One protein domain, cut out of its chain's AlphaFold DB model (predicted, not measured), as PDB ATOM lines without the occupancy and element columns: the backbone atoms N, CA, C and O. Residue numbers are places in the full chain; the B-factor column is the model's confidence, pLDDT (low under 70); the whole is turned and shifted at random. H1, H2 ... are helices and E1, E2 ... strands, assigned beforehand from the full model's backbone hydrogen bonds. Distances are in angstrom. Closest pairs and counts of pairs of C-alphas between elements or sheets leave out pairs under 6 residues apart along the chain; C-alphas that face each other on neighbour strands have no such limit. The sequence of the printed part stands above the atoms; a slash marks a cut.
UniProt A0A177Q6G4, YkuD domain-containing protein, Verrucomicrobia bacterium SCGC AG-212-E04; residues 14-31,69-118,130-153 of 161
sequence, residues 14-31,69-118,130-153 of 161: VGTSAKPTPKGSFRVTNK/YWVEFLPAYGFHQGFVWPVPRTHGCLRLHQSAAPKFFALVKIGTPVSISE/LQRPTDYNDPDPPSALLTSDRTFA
ATOM      1  N   VAL A  14     -27.487  17.309  46.105       97.81
ATOM      2  CA  VAL A  14     -27.695  15.901  46.472       97.81
ATOM      3  C   VAL A  14     -27.791  15.697  47.986       97.81
ATOM      4  O   VAL A  14     -27.576  16.620  48.786       97.81
ATOM      5  N   GLY A  15     -28.127  14.466  48.369       97.81
ATOM      6  CA  GLY A  15     -28.271  14.026  49.750       97.81
ATOM      7  C   GLY A  15     -26.965  14.025  50.530       97.81
ATOM      8  O   GLY A  15     -25.913  13.698  49.988       97.81
ATOM      9  N   THR A  16     -27.038  14.377  51.813       98.06
ATOM     10  CA  THR A  16     -25.892  14.318  52.735       98.06
ATOM     11  C   THR A  16     -25.400  12.883  52.942       98.06
ATOM     12  O   THR A  16     -26.109  11.928  52.642       98.06
ATOM     13  N   SER A  17     -24.221  12.697  53.541       96.75
ATOM     14  CA  SER A  17     -23.718  11.357  53.890       96.75
ATOM     15  C   SER A  17     -24.657  10.574  54.822       96.75
ATOM     16  O   SER A  17     -24.760   9.358  54.706       96.75
ATOM     17  N   ALA A  18     -25.383  11.260  55.711       97.44
ATOM     18  CA  ALA A  18     -26.361  10.642  56.609       97.44
ATOM     19  C   ALA A  18     -27.691  10.289  55.915       97.44
ATOM     20  O   ALA A  18     -28.450   9.453  56.412       97.44
ATOM     21  N   LYS A  19     -28.008  10.955  54.798       95.94
ATOM     22  CA  LYS A  19     -29.234  10.776  54.005       95.94
ATOM     23  C   LYS A  19     -28.890  10.838  52.510       95.94
ATOM     24  O   LYS A  19     -29.286  11.794  51.838       95.94
ATOM     25  N   PRO A  20     -28.122   9.857  52.000       97.50
ATOM     26  CA  PRO A  20     -27.543   9.933  50.667       97.50
ATOM     27  C   PRO A  20     -28.618   9.839  49.587       97.50
ATOM     28  O   PRO A  20     -29.672   9.226  49.778       97.50
ATOM     29  N   THR A  21     -28.335  10.430  48.428       98.44
ATOM     30  CA  THR A  21     -29.140  10.184  47.232       98.44
ATOM     31  C   THR A  21     -28.939   8.728  46.783       98.44
ATOM     32  O   THR A  21     -27.790   8.300  46.643       98.44
ATOM     33  N   PRO A  22     -30.018   7.954  46.563       98.06
ATOM     34  CA  PRO A  22     -29.917   6.584  46.074       98.06
ATOM     35  C   PRO A  22     -29.252   6.534  44.699       98.06
ATOM     36  O   PRO A  22     -29.639   7.268  43.791       98.06
ATOM     37  N   LYS A  23     -28.278   5.640  44.545       98.19
ATOM     38  CA  LYS A  23     -27.591   5.381  43.276       98.19
ATOM     39  C   LYS A  23     -28.218   4.188  42.578       98.19
ATOM     40  O   LYS A  23     -28.747   3.295  43.238       98.19
ATOM     41  N   GLY A  24     -28.103   4.153  41.260       98.19
ATOM     42  CA  GLY A  24     -28.567   3.042  40.443       98.19
ATOM     43  C   GLY A  24     -29.412   3.487  39.260       98.19
ATOM     44  O   GLY A  24     -29.417   4.654  38.868       98.19
ATOM     45  N   SER A  25     -30.110   2.511  38.685       98.50
ATOM     46  CA  SER A  25     -31.013   2.703  37.555       98.50
ATOM     47  C   SER A  25     -32.459   2.664  38.030       98.50
ATOM     48  O   SER A  25     -32.897   1.692  38.641       98.50
ATOM     49  N   PHE A  26     -33.200   3.714  37.714       98.56
ATOM     50  CA  PHE A  26     -34.590   3.909  38.096       98.56
ATOM     51  C   PHE A  26     -35.420   4.329  36.882       98.56
ATOM     52  O   PHE A  26     -34.916   4.513  35.770       98.56
ATOM     53  N   ARG A  27     -36.718   4.523  37.105       98.69
ATOM     54  CA  ARG A  27     -37.623   5.159  36.148       98.69
ATOM     55  C   ARG A  27     -38.471   6.183  36.870       98.69
ATOM     56  O   ARG A  27     -38.824   5.976  38.024       98.69
ATOM     57  N   VAL A  28     -38.831   7.260  36.179       98.81
ATOM     58  CA  VAL A  28     -39.793   8.227  36.713       98.81
ATOM     59  C   VAL A  28     -41.128   7.524  36.959       98.81
ATOM     60  O   VAL A  28     -41.722   6.996  36.020       98.81
ATOM     61  N   THR A  29     -41.613   7.531  38.198       98.69
ATOM     62  CA  THR A  29     -42.859   6.861  38.605       98.69
ATOM     63  C   THR A  29     -44.020   7.830  38.775       98.69
ATOM     64  O   THR A  29     -45.169   7.445  38.584       98.69
ATOM     65  N   ASN A  30     -43.744   9.089  39.123       98.62
ATOM     66  CA  ASN A  30     -44.780  10.067  39.435       98.62
ATOM     67  C   ASN A  30     -44.305  11.503  39.181       98.62
ATOM     68  O   ASN A  30     -43.110  11.798  39.228       98.62
ATOM     69  N   LYS A  31     -45.251  12.413  38.938       98.56
ATOM     70  CA  LYS A  31     -45.003  13.840  38.719       98.56
ATOM     71  C   LYS A  31     -46.087  14.682  39.385       98.56
ATOM     72  O   LYS A  31     -47.264  14.516  39.087       98.56
ATOM     73  N   TYR A  69     -42.570  21.225  41.342       98.38
ATOM     74  CA  TYR A  69     -42.103  20.449  40.187       98.38
ATOM     75  C   TYR A  69     -41.504  19.085  40.567       98.38
ATOM     76  O   TYR A  69     -40.456  18.688  40.061       98.38
ATOM     77  N   TRP A  70     -42.184  18.359  41.459       98.75
ATOM     78  CA  TRP A  70     -41.762  17.039  41.926       98.75
ATOM     79  C   TRP A  70     -41.780  16.002  40.802       98.75
ATOM     80  O   TRP A  70     -42.814  15.803  40.159       98.75
ATOM     81  N   VAL A  71     -40.662  15.300  40.623       98.81
ATOM     82  CA  VAL A  71     -40.499  14.155  39.718       98.81
ATOM     83  C   VAL A  71     -39.932  12.988  40.523       98.81
ATOM     84  O   VAL A  71     -38.759  12.997  40.889       98.81
ATOM     85  N   GLU A  72     -40.763  11.993  40.818       98.75
ATOM     86  CA  GLU A  72     -40.397  10.824  41.622       98.75
ATOM     87  C   GLU A  72     -39.692   9.767  40.773       98.75
ATOM     88  O   GLU A  72     -40.153   9.475  39.669       98.75
ATOM     89  N   PHE A  73     -38.622   9.167  41.296       98.62
ATOM     90  CA  PHE A  73     -37.938   8.023  40.667       98.62
ATOM     91  C   PHE A  73     -37.792   6.809  41.601       98.62
ATOM     92  O   PHE A  73     -37.494   5.708  41.147       98.62
ATOM     93  N   LEU A  74     -38.000   7.001  42.905       98.06
ATOM     94  CA  LEU A  74     -38.039   5.965  43.936       98.06
ATOM     95  C   LEU A  74     -38.984   6.466  45.045       98.06
ATOM     96  O   LEU A  74     -39.015   7.676  45.266       98.06
ATOM     97  N   PRO A  75     -39.760   5.617  45.749       96.62
ATOM     98  CA  PRO A  75     -40.703   6.093  46.761       96.62
ATOM     99  C   PRO A  75     -40.057   7.057  47.764       96.62
ATOM    100  O   PRO A  75     -39.075   6.704  48.412       96.62
ATOM    101  N   ALA A  76     -40.617   8.266  47.881       94.44
ATOM    102  CA  ALA A  76     -40.111   9.375  48.705       94.44
ATOM    103  C   ALA A  76     -38.802  10.053  48.235       94.44
ATOM    104  O   ALA A  76     -38.333  10.978  48.904       94.44
ATOM    105  N   TYR A  77     -38.258   9.684  47.072       97.81
ATOM    106  CA  TYR A  77     -37.101  10.323  46.443       97.81
ATOM    107  C   TYR A  77     -37.455  10.864  45.057       97.81
ATOM    108  O   TYR A  77     -38.010  10.176  44.196       97.81
ATOM    109  N   GLY A  78     -37.079  12.113  44.822       98.25
ATOM    110  CA  GLY A  78     -37.381  12.774  43.567       98.25
ATOM    111  C   GLY A  78     -36.494  13.970  43.291       98.25
ATOM    112  O   GLY A  78     -35.717  14.418  44.139       98.25
ATOM    113  N   PHE A  79     -36.648  14.485  42.079       98.69
ATOM    114  CA  PHE A  79     -36.177  15.804  41.696       98.69
ATOM    115  C   PHE A  79     -37.243  16.827  42.071       98.69
ATOM    116  O   PHE A  79     -38.433  16.561  41.897       98.69
ATOM    117  N   HIS A  80     -36.844  17.992  42.568       98.50
ATOM    118  CA  HIS A  80     -37.773  19.097  42.797       98.50
ATOM    119  C   HIS A  80     -37.046  20.439  42.858       98.50
ATOM    120  O   HIS A  80     -35.826  20.501  43.002       98.50
ATOM    121  N   GLN A  81     -37.803  21.529  42.787       97.69
ATOM    122  CA  GLN A  81     -37.270  22.870  42.983       97.69
ATOM    123  C   GLN A  81     -36.716  23.051  44.400       97.69
ATOM    124  O   GLN A  81     -37.365  22.685  45.385       97.69
ATOM    125  N   GLY A  82     -35.548  23.674  44.508       96.00
ATOM    126  CA  GLY A  82     -34.983  24.133  45.770       96.00
ATOM    127  C   GLY A  82     -33.591  24.717  45.578       96.00
ATOM    128  O   GLY A  82     -33.032  24.626  44.488       96.00
ATOM    129  N   PHE A  83     -33.033  25.279  46.651       96.06
ATOM    130  CA  PHE A  83     -31.715  25.906  46.584       96.06
ATOM    131  C   PHE A  83     -30.640  24.888  46.209       96.06
ATOM    132  O   PHE A  83     -30.596  23.790  46.791       96.06
ATOM    133  N   VAL A  84     -29.766  25.249  45.271       97.38
ATOM    134  CA  VAL A  84     -28.732  24.355  44.746       97.38
ATOM    135  C   VAL A  84     -27.387  24.682  45.386       97.38
ATOM    136  O   VAL A  84     -26.609  25.502  44.918       97.38
ATOM    137  N   TRP A  85     -27.085  23.975  46.470       96.69
ATOM    138  CA  TRP A  85     -25.829  24.132  47.198       96.69
ATOM    139  C   TRP A  85     -24.652  23.473  46.457       96.69
ATOM    140  O   TRP A  85     -24.834  22.440  45.796       96.69
ATOM    141  N   PRO A  86     -23.421  24.009  46.588       94.25
ATOM    142  CA  PRO A  86     -22.213  23.387  46.040       94.25
ATOM    143  C   PRO A  86     -21.782  22.142  46.833       94.25
ATOM    144  O   PRO A  86     -20.941  21.381  46.369       94.25
ATOM    145  N   VAL A  87     -22.375  21.923  48.009       95.94
ATOM    146  CA  VAL A  87     -22.121  20.783  48.897       95.94
ATOM    147  C   VAL A  87     -23.418  20.017  49.173       95.94
ATOM    148  O   VAL A  87     -24.486  20.636  49.177       95.94
ATOM    149  N   PRO A  88     -23.370  18.696  49.428       97.19
ATOM    150  CA  PRO A  88     -24.559  17.908  49.750       97.19
ATOM    151  C   PRO A  88     -25.365  18.492  50.922       97.19
ATOM    152  O   PRO A  88     -24.800  18.787  51.976       97.19
ATOM    153  N   ARG A  89     -26.686  18.670  50.755       96.56
ATOM    154  CA  ARG A  89     -27.544  19.328  51.770       96.56
ATOM    155  C   ARG A  89     -28.995  18.842  51.807       96.56
ATOM    156  O   ARG A  89     -29.809  19.380  52.558       96.56
ATOM    157  N   THR A  90     -29.353  17.840  51.012       96.44
ATOM    158  CA  THR A  90     -30.726  17.315  50.982       96.44
ATOM    159  C   THR A  90     -30.867  16.048  51.833       96.44
ATOM    160  O   THR A  90     -29.889  15.491  52.329       96.44
ATOM    161  N   HIS A  91     -32.105  15.568  51.978       95.38
ATOM    162  CA  HIS A  91     -32.415  14.263  52.575       95.38
ATOM    163  C   HIS A  91     -32.493  13.148  51.511       95.38
ATOM    164  O   HIS A  91     -33.321  12.247  51.610       95.38
ATOM    165  N   GLY A  92     -31.685  13.251  50.454       96.38
ATOM    166  CA  GLY A  92     -31.595  12.273  49.365       96.38
ATOM    167  C   GLY A  92     -32.275  12.710  48.068       96.38
ATOM    168  O   GLY A  92     -31.901  12.230  47.000       96.38
ATOM    169  N   CYS A  93     -33.216  13.655  48.123       97.56
ATOM    170  CA  CYS A  93     -33.801  14.261  46.923       97.56
ATOM    171  C   CYS A  93     -32.767  15.082  46.136       97.56
ATOM    172  O   CYS A  93     -31.796  15.578  46.707       97.56
ATOM    173  N   LEU A  94     -33.005  15.269  44.842       98.56
ATOM    174  CA  LEU A  94     -32.166  16.099  43.982       98.56
ATOM    175  C   LEU A  94     -32.832  17.461  43.784       98.56
ATOM    176  O   LEU A  94     -33.919  17.550  43.211       98.56
ATOM    177  N   ARG A  95     -32.207  18.535  44.271       98.38
ATOM    178  CA  ARG A  95     -32.745  19.889  44.074       98.38
ATOM    179  C   ARG A  95     -32.254  20.480  42.766       98.38
ATOM    180  O   ARG A  95     -31.063  20.429  42.476       98.38
ATOM    181  N   LEU A  96     -33.177  21.091  42.037       97.94
ATOM    182  CA  LEU A  96     -32.917  21.885  40.845       97.94
ATOM    183  C   LEU A  96     -33.274  23.346  41.122       97.94
ATOM    184  O   LEU A  96     -34.252  23.634  41.816       97.94
ATOM    185  N   HIS A  97     -32.511  24.264  40.535       96.38
ATOM    186  CA  HIS A  97     -32.777  25.697  40.629       96.38
ATOM    187  C   HIS A  97     -34.179  26.032  40.090       96.38
ATOM    188  O   HIS A  97     -34.691  25.340  39.205       96.38
ATOM    189  N   GLN A  98     -34.788  27.120  40.567       93.62
ATOM    190  CA  GLN A  98     -36.131  27.554  40.153       93.62
ATOM    191  C   GLN A  98     -36.298  27.756  38.638       93.62
ATOM    192  O   GLN A  98     -37.383  27.539  38.111       93.62
ATOM    193  N   SER A  99     -35.230  28.109  37.914       92.88
ATOM    194  CA  SER A  99     -35.261  28.223  36.445       92.88
ATOM    195  C   SER A  99     -35.110  26.883  35.715       92.88
ATOM    196  O   SER A  99     -35.415  26.796  34.528       92.88
ATOM    197  N   ALA A 100     -34.636  25.841  36.403       95.56
ATOM    198  CA  ALA A 100     -34.335  24.525  35.845       95.56
ATOM    199  C   ALA A 100     -35.446  23.507  36.148       95.56
ATOM    200  O   ALA A 100     -35.893  22.794  35.254       95.56
ATOM    201  N   ALA A 101     -35.932  23.463  37.391       97.38
ATOM    202  CA  ALA A 101     -36.970  22.534  37.837       97.38
ATOM    203  C   ALA A 101     -38.227  22.493  36.936       97.38
ATOM    204  O   ALA A 101     -38.624  21.390  36.552       97.38
ATOM    205  N   PRO A 102     -38.838  23.627  36.530       96.88
ATOM    206  CA  PRO A 102     -40.018  23.592  35.668       96.88
ATOM    207  C   PRO A 102     -39.708  23.080  34.255       96.88
ATOM    208  O   PRO A 102     -40.520  22.353  33.683       96.88
ATOM    209  N   LYS A 103     -38.519  23.385  33.710       96.38
ATOM    210  CA  LYS A 103     -38.072  22.880  32.400       96.38
ATOM    211  C   LYS A 103     -37.863  21.372  32.446       96.38
ATOM    212  O   LYS A 103     -38.410  20.643  31.624       96.38
ATOM    213  N   PHE A 104     -37.147  20.896  33.465       97.50
ATOM    214  CA  PHE A 104     -36.949  19.471  33.708       97.50
ATOM    215  C   PHE A 104     -38.290  18.747  33.838       97.50
ATOM    216  O   PHE A 104     -38.521  17.747  33.164       97.50
ATOM    217  N   PHE A 105     -39.210  19.297  34.634       97.75
ATOM    218  CA  PHE A 105     -40.554  18.752  34.790       97.75
ATOM    219  C   PHE A 105     -41.328  18.716  33.470       97.75
ATOM    220  O   PHE A 105     -42.046  17.750  33.241       97.75
ATOM    221  N   ALA A 106     -41.204  19.711  32.594       96.50
ATOM    222  CA  ALA A 106     -41.846  19.685  31.279       96.50
ATOM    223  C   ALA A 106     -41.244  18.612  30.352       96.50
ATOM    224  O   ALA A 106     -41.989  17.910  29.670       96.50
ATOM    225  N   LEU A 107     -39.916  18.452  30.365       96.69
ATOM    226  CA  LEU A 107     -39.186  17.523  29.495       96.69
ATOM    227  C   LEU A 107     -39.396  16.049  29.872       96.69
ATOM    228  O   LEU A 107     -39.550  15.199  28.995       96.69
ATOM    229  N   VAL A 108     -39.396  15.722  31.167       97.00
ATOM    230  CA  VAL A 108     -39.469  14.325  31.621       97.00
ATOM    231  C   VAL A 108     -40.895  13.785  31.622       97.00
ATOM    232  O   VAL A 108     -41.849  14.457  32.019       97.00
ATOM    233  N   LYS A 109     -41.056  12.519  31.241       97.62
ATOM    234  CA  LYS A 109     -42.337  11.790  31.269       97.62
ATOM    235  C   LYS A 109     -42.282  10.653  32.289       97.62
ATOM    236  O   LYS A 109     -41.197  10.160  32.601       97.62
ATOM    237  N   ILE A 110     -43.435  10.203  32.787       98.62
ATOM    238  CA  ILE A 110     -43.500   8.941  33.543       98.62
ATOM    239  C   ILE A 110     -42.925   7.821  32.661       98.62
ATOM    240  O   ILE A 110     -43.180   7.782  31.459       98.62
ATOM    241  N   GLY A 111     -42.086   6.966  33.246       98.44
ATOM    242  CA  GLY A 111     -41.338   5.916  32.556       98.44
ATOM    243  C   GLY A 111     -39.948   6.323  32.052       98.44
ATOM    244  O   GLY A 111     -39.162   5.429  31.720       98.44
ATOM    245  N   THR A 112     -39.609   7.623  32.040       98.50
ATOM    246  CA  THR A 112     -38.271   8.112  31.638       98.50
ATOM    247  C   THR A 112     -37.191   7.433  32.487       98.50
ATOM    248  O   THR A 112     -37.310   7.462  33.717       98.50
ATOM    249  N   PRO A 113     -36.160   6.811  31.884       98.25
ATOM    250  CA  PRO A 113     -35.043   6.239  32.628       98.25
ATOM    251  C   PRO A 113     -34.291   7.305  33.428       98.25
ATOM    252  O   PRO A 113     -34.075   8.416  32.947       98.25
ATOM    253  N   VAL A 114     -33.862   6.950  34.635       98.38
ATOM    254  CA  VAL A 114     -33.030   7.795  35.498       98.38
ATOM    255  C   VAL A 114     -31.814   6.977  35.919       98.38
ATOM    256  O   VAL A 114     -31.972   5.905  36.494       98.38
ATOM    257  N   SER A 115     -30.611   7.476  35.639       97.88
ATOM    258  CA  SER A 115     -29.350   6.881  36.091       97.88
ATOM    259  C   SER A 115     -28.683   7.828  37.082       97.88
ATOM    260  O   SER A 115     -28.442   8.991  36.756       97.88
ATOM    261  N   ILE A 116     -28.427   7.348  38.298       98.06
ATOM    262  CA  ILE A 116     -27.773   8.121  39.357       98.06
ATOM    263  C   ILE A 116     -26.478   7.422  39.753       98.06
ATOM    264  O   ILE A 116     -26.487   6.283  40.222       98.06
ATOM    265  N   SER A 117     -25.375   8.143  39.606       97.25
ATOM    266  CA  SER A 117     -24.015   7.721  39.924       97.25
ATOM    267  C   SER A 117     -23.194   8.928  40.380       97.25
ATOM    268  O   SER A 117     -23.631  10.072  40.273       97.25
ATOM    269  N   GLU A 118     -21.995   8.663  40.889       94.69
ATOM    270  CA  GLU A 118     -21.057   9.694  41.352       94.69
ATOM    271  C   GLU A 118     -20.540  10.557  40.220       94.69
ATOM    272  O   GLU A 118     -20.254  11.733  40.420       94.69
ATOM    273  N   LEU A 130     -20.173  23.756  33.472       90.69
ATOM    274  CA  LEU A 130     -21.526  24.132  33.840       90.69
ATOM    275  C   LEU A 130     -21.509  25.229  34.911       90.69
ATOM    276  O   LEU A 130     -21.032  25.022  36.028       90.69
ATOM    277  N   GLN A 131     -22.092  26.382  34.589       90.56
ATOM    278  CA  GLN A 131     -22.308  27.429  35.579       90.56
ATOM    279  C   GLN A 131     -23.308  26.949  36.631       90.56
ATOM    280  O   GLN A 131     -24.450  26.594  36.327       90.56
ATOM    281  N   ARG A 132     -22.864  26.930  37.888       93.44
ATOM    282  CA  ARG A 132     -23.721  26.591  39.021       93.44
ATOM    283  C   ARG A 132     -24.454  27.850  39.492       93.44
ATOM    284  O   ARG A 132     -23.831  28.908  39.554       93.44
ATOM    285  N   PRO A 133     -25.744  27.750  39.844       94.69
ATOM    286  CA  PRO A 133     -26.452  28.847  40.490       94.69
ATOM    287  C   PRO A 133     -25.813  29.164  41.850       94.69
ATOM    288  O   PRO A 133     -25.194  28.304  42.482       94.69
ATOM    289  N   THR A 134     -25.990  30.403  42.295       95.75
ATOM    290  CA  THR A 134     -25.511  30.906  43.591       95.75
ATOM    291  C   THR A 134     -26.656  31.243  44.543       95.75
ATOM    292  O   THR A 134     -26.456  31.978  45.506       95.75
ATOM    293  N   ASP A 135     -27.846  30.700  44.275       94.19
ATOM    294  CA  ASP A 135     -29.076  30.901  45.053       94.19
ATOM    295  C   ASP A 135     -28.933  30.457  46.515       94.19
ATOM    296  O   ASP A 135     -29.643  30.926  47.393       94.19
ATOM    297  N   TYR A 136     -27.953  29.606  46.819       92.62
ATOM    298  CA  TYR A 136     -27.589  29.260  48.190       92.62
ATOM    299  C   TYR A 136     -27.096  30.443  49.049       92.62
ATOM    300  O   TYR A 136     -27.028  30.297  50.268       92.62
ATOM    301  N   ASN A 137     -26.732  31.580  48.445       95.50
ATOM    302  CA  ASN A 137     -26.389  32.813  49.163       95.50
ATOM    303  C   ASN A 137     -27.612  33.698  49.448       95.50
ATOM    304  O   ASN A 137     -27.493  34.665  50.204       95.50
ATOM    305  N   ASP A 138     -28.762  33.394  48.847       94.88
ATOM    306  CA  ASP A 138     -29.983  34.167  49.035       94.88
ATOM    307  C   ASP A 138     -30.587  33.880  50.421       94.88
ATOM    308  O   ASP A 138     -30.403  32.790  50.978       94.88
ATOM    309  N   PRO A 139     -31.320  34.837  51.017       94.69
ATOM    310  CA  PRO A 139     -32.046  34.580  52.251       94.69
ATOM    311  C   PRO A 139     -33.093  33.480  52.049       94.69
ATOM    312  O   PRO A 139     -33.734  33.389  50.998       94.69
ATOM    313  N   ASP A 140     -33.316  32.679  53.094       91.62
ATOM    314  CA  ASP A 140     -34.384  31.684  53.081       91.62
ATOM    315  C   ASP A 140     -35.738  32.362  52.785       91.62
ATOM    316  O   ASP A 140     -36.040  33.427  53.342       91.62
ATOM    317  N   PRO A 141     -36.595  31.755  51.940       93.06
ATOM    318  CA  PRO A 141     -37.906  32.314  51.662       93.06
ATOM    319  C   PRO A 141     -38.732  32.450  52.950       93.06
ATOM    320  O   PRO A 141     -38.714  31.536  53.782       93.06
ATOM    321  N   PRO A 142     -39.522  33.526  53.111       95.62
ATOM    322  CA  PRO A 142     -40.359  33.696  54.291       95.62
ATOM    323  C   PRO A 142     -41.270  32.487  54.510       95.62
ATOM    324  O   PRO A 142     -41.916  32.014  53.571       95.62
ATOM    325  N   SER A 143     -41.408  32.024  55.753       95.19
ATOM    326  CA  SER A 143     -42.266  30.873  56.070       95.19
ATOM    327  C   SER A 143     -43.706  31.062  55.580       95.19
ATOM    328  O   SER A 143     -44.307  30.110  55.099       95.19
ATOM    329  N   ALA A 144     -44.223  32.298  55.597       96.00
ATOM    330  CA  ALA A 144     -45.540  32.639  55.055       96.00
ATOM    331  C   ALA A 144     -45.671  32.347  53.548       96.00
ATOM    332  O   ALA A 144     -46.729  31.920  53.087       96.00
ATOM    333  N   LEU A 145     -44.595  32.535  52.774       95.88
ATOM    334  CA  LEU A 145     -44.556  32.126  51.372       95.88
ATOM    335  C   LEU A 145     -44.579  30.598  51.275       95.88
ATOM    336  O   LEU A 145     -45.418  30.059  50.553       95.88
ATOM    337  N   LEU A 146     -43.723  29.909  52.038       96.69
ATOM    338  CA  LEU A 146     -43.578  28.446  52.016       96.69
ATOM    339  C   LEU A 146     -44.864  27.700  52.415       96.69
ATOM    340  O   LEU A 146     -45.154  26.623  51.882       96.69
ATOM    341  N   THR A 147     -45.668  28.278  53.308       97.19
ATOM    342  CA  THR A 147     -46.956  27.716  53.738       97.19
ATOM    343  C   THR A 147     -48.132  28.112  52.848       97.19
ATOM    344  O   THR A 147     -49.224  27.586  53.026       97.19
ATOM    345  N   SER A 148     -47.937  29.003  51.875       96.75
ATOM    346  CA  SER A 148     -48.980  29.426  50.932       96.75
ATOM    347  C   SER A 148     -48.828  28.745  49.573       96.75
ATOM    348  O   SER A 148     -47.772  28.198  49.252       96.75
ATOM    349  N   ASP A 149     -49.857  28.809  48.730       96.19
ATOM    350  CA  ASP A 149     -49.779  28.303  47.352       96.19
ATOM    351  C   ASP A 149     -48.976  29.205  46.411       96.19
ATOM    352  O   ASP A 149     -48.616  28.780  45.312       96.19
ATOM    353  N   ARG A 150     -48.612  30.419  46.854       95.19
ATOM    354  CA  ARG A 150     -47.748  31.333  46.090       95.19
ATOM    355  C   ARG A 150     -46.347  30.759  45.866       95.19
ATOM    356  O   ARG A 150     -45.711  31.110  44.883       95.19
ATOM    357  N   THR A 151     -45.895  29.835  46.718       95.06
ATOM    358  CA  THR A 151     -44.634  29.092  46.520       95.06
ATOM    359  C   THR A 151     -44.620  28.266  45.223       95.06
ATOM    360  O   THR A 151     -43.560  27.931  44.707       95.06
ATOM    361  N   PHE A 152     -45.798  27.962  44.666       96.62
ATOM    362  CA  PHE A 152     -45.963  27.237  43.406       96.62
ATOM    363  C   PHE A 152     -46.326  28.152  42.232       96.62
ATOM    364  O   PHE A 152     -46.961  27.697  41.276       96.62
ATOM    365  N   ALA A 153     -45.992  29.443  42.313       92.06
ATOM    366  CA  ALA A 153     -46.178  30.350  41.191       92.06
ATOM    367  C   ALA A 153     -45.456  29.802  39.938       92.06
ATOM    368  O   ALA A 153     -44.345  29.273  40.047       92.06
TER     369      ALA A 153
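AT A GLANCE: This is residues 14 to 31, 69 to 118 and 130 to 153 of the 161 residues of the protein "YkuD domain-containing protein" of Verrucomicrobia bacterium SCGC AG-212-E04 (UniProt A0A177Q6G4). A small three-stranded sheet, E2 E3 E4, has the short helix H1 over one face, and a two-stranded ribbon of E1 and E5 sits by Phe 73 of E2. A link with no named element, residues 130 to 142, leads to the small helices H2 and H3, where residues 144 to 150 stick out. Of 92 printed residues, 37, under half, are in named elements, in the order E1 E2 E3 E4 H1 E5 H2 H3; the class is mixed, helices and strands. The sheet E2 E3 E4 is mixed, E1 and E5 antiparallel. The whole is compact, radius of gyration of the C-alphas 13.6 A, spans 36 by 27 by 26 A.

HOW THE PARTS SIT: Start at E1, residues 24 to 27, antiparallel to E5, residues 113 to 116; N 26 and O 114 are 2.8 A apart. Then find E2, residues 69 to 74: the closest C-alphas of E1 and E2, Arg 27 and Phe 73, are 5.4 A apart. E2 and E3, residues 77 to 81, form an antiparallel hairpin, with N 79 and O 71 at 2.8 A. E3 is parallel to E4, residues 94 to 96, with N 94 and O 78 at 2.9 A. H1, residues 101 to 107, is on this sheet at a height of 7.9 A and only just stands up from it, rising 40.4 degrees; its O i to N i+4 pairs are within hydrogen-bond range. H2, residues 143 to 146, and H3, residues 149 to 152, too short for such pairs, are close but not clearly touching, C-alphas 145 and 151 being 5.7 A apart.

IN THESE COORDINATES: Find C-alpha 24 at (-28.567, 3.042, 40.443), where E1 begins. E2 spans 15.5 A, E3 13.0 A and H1 10.0 A. H3 ends at C-alpha 152, (-45.963, 27.237, 43.406).

THE WHOLE: Cuts leave gaps of 7.4 A between C-alphas 31 and 69 and 16.3 A between 118 and 130. The link from E3 to E4 is long. No printed residue is under 70 in pLDDT.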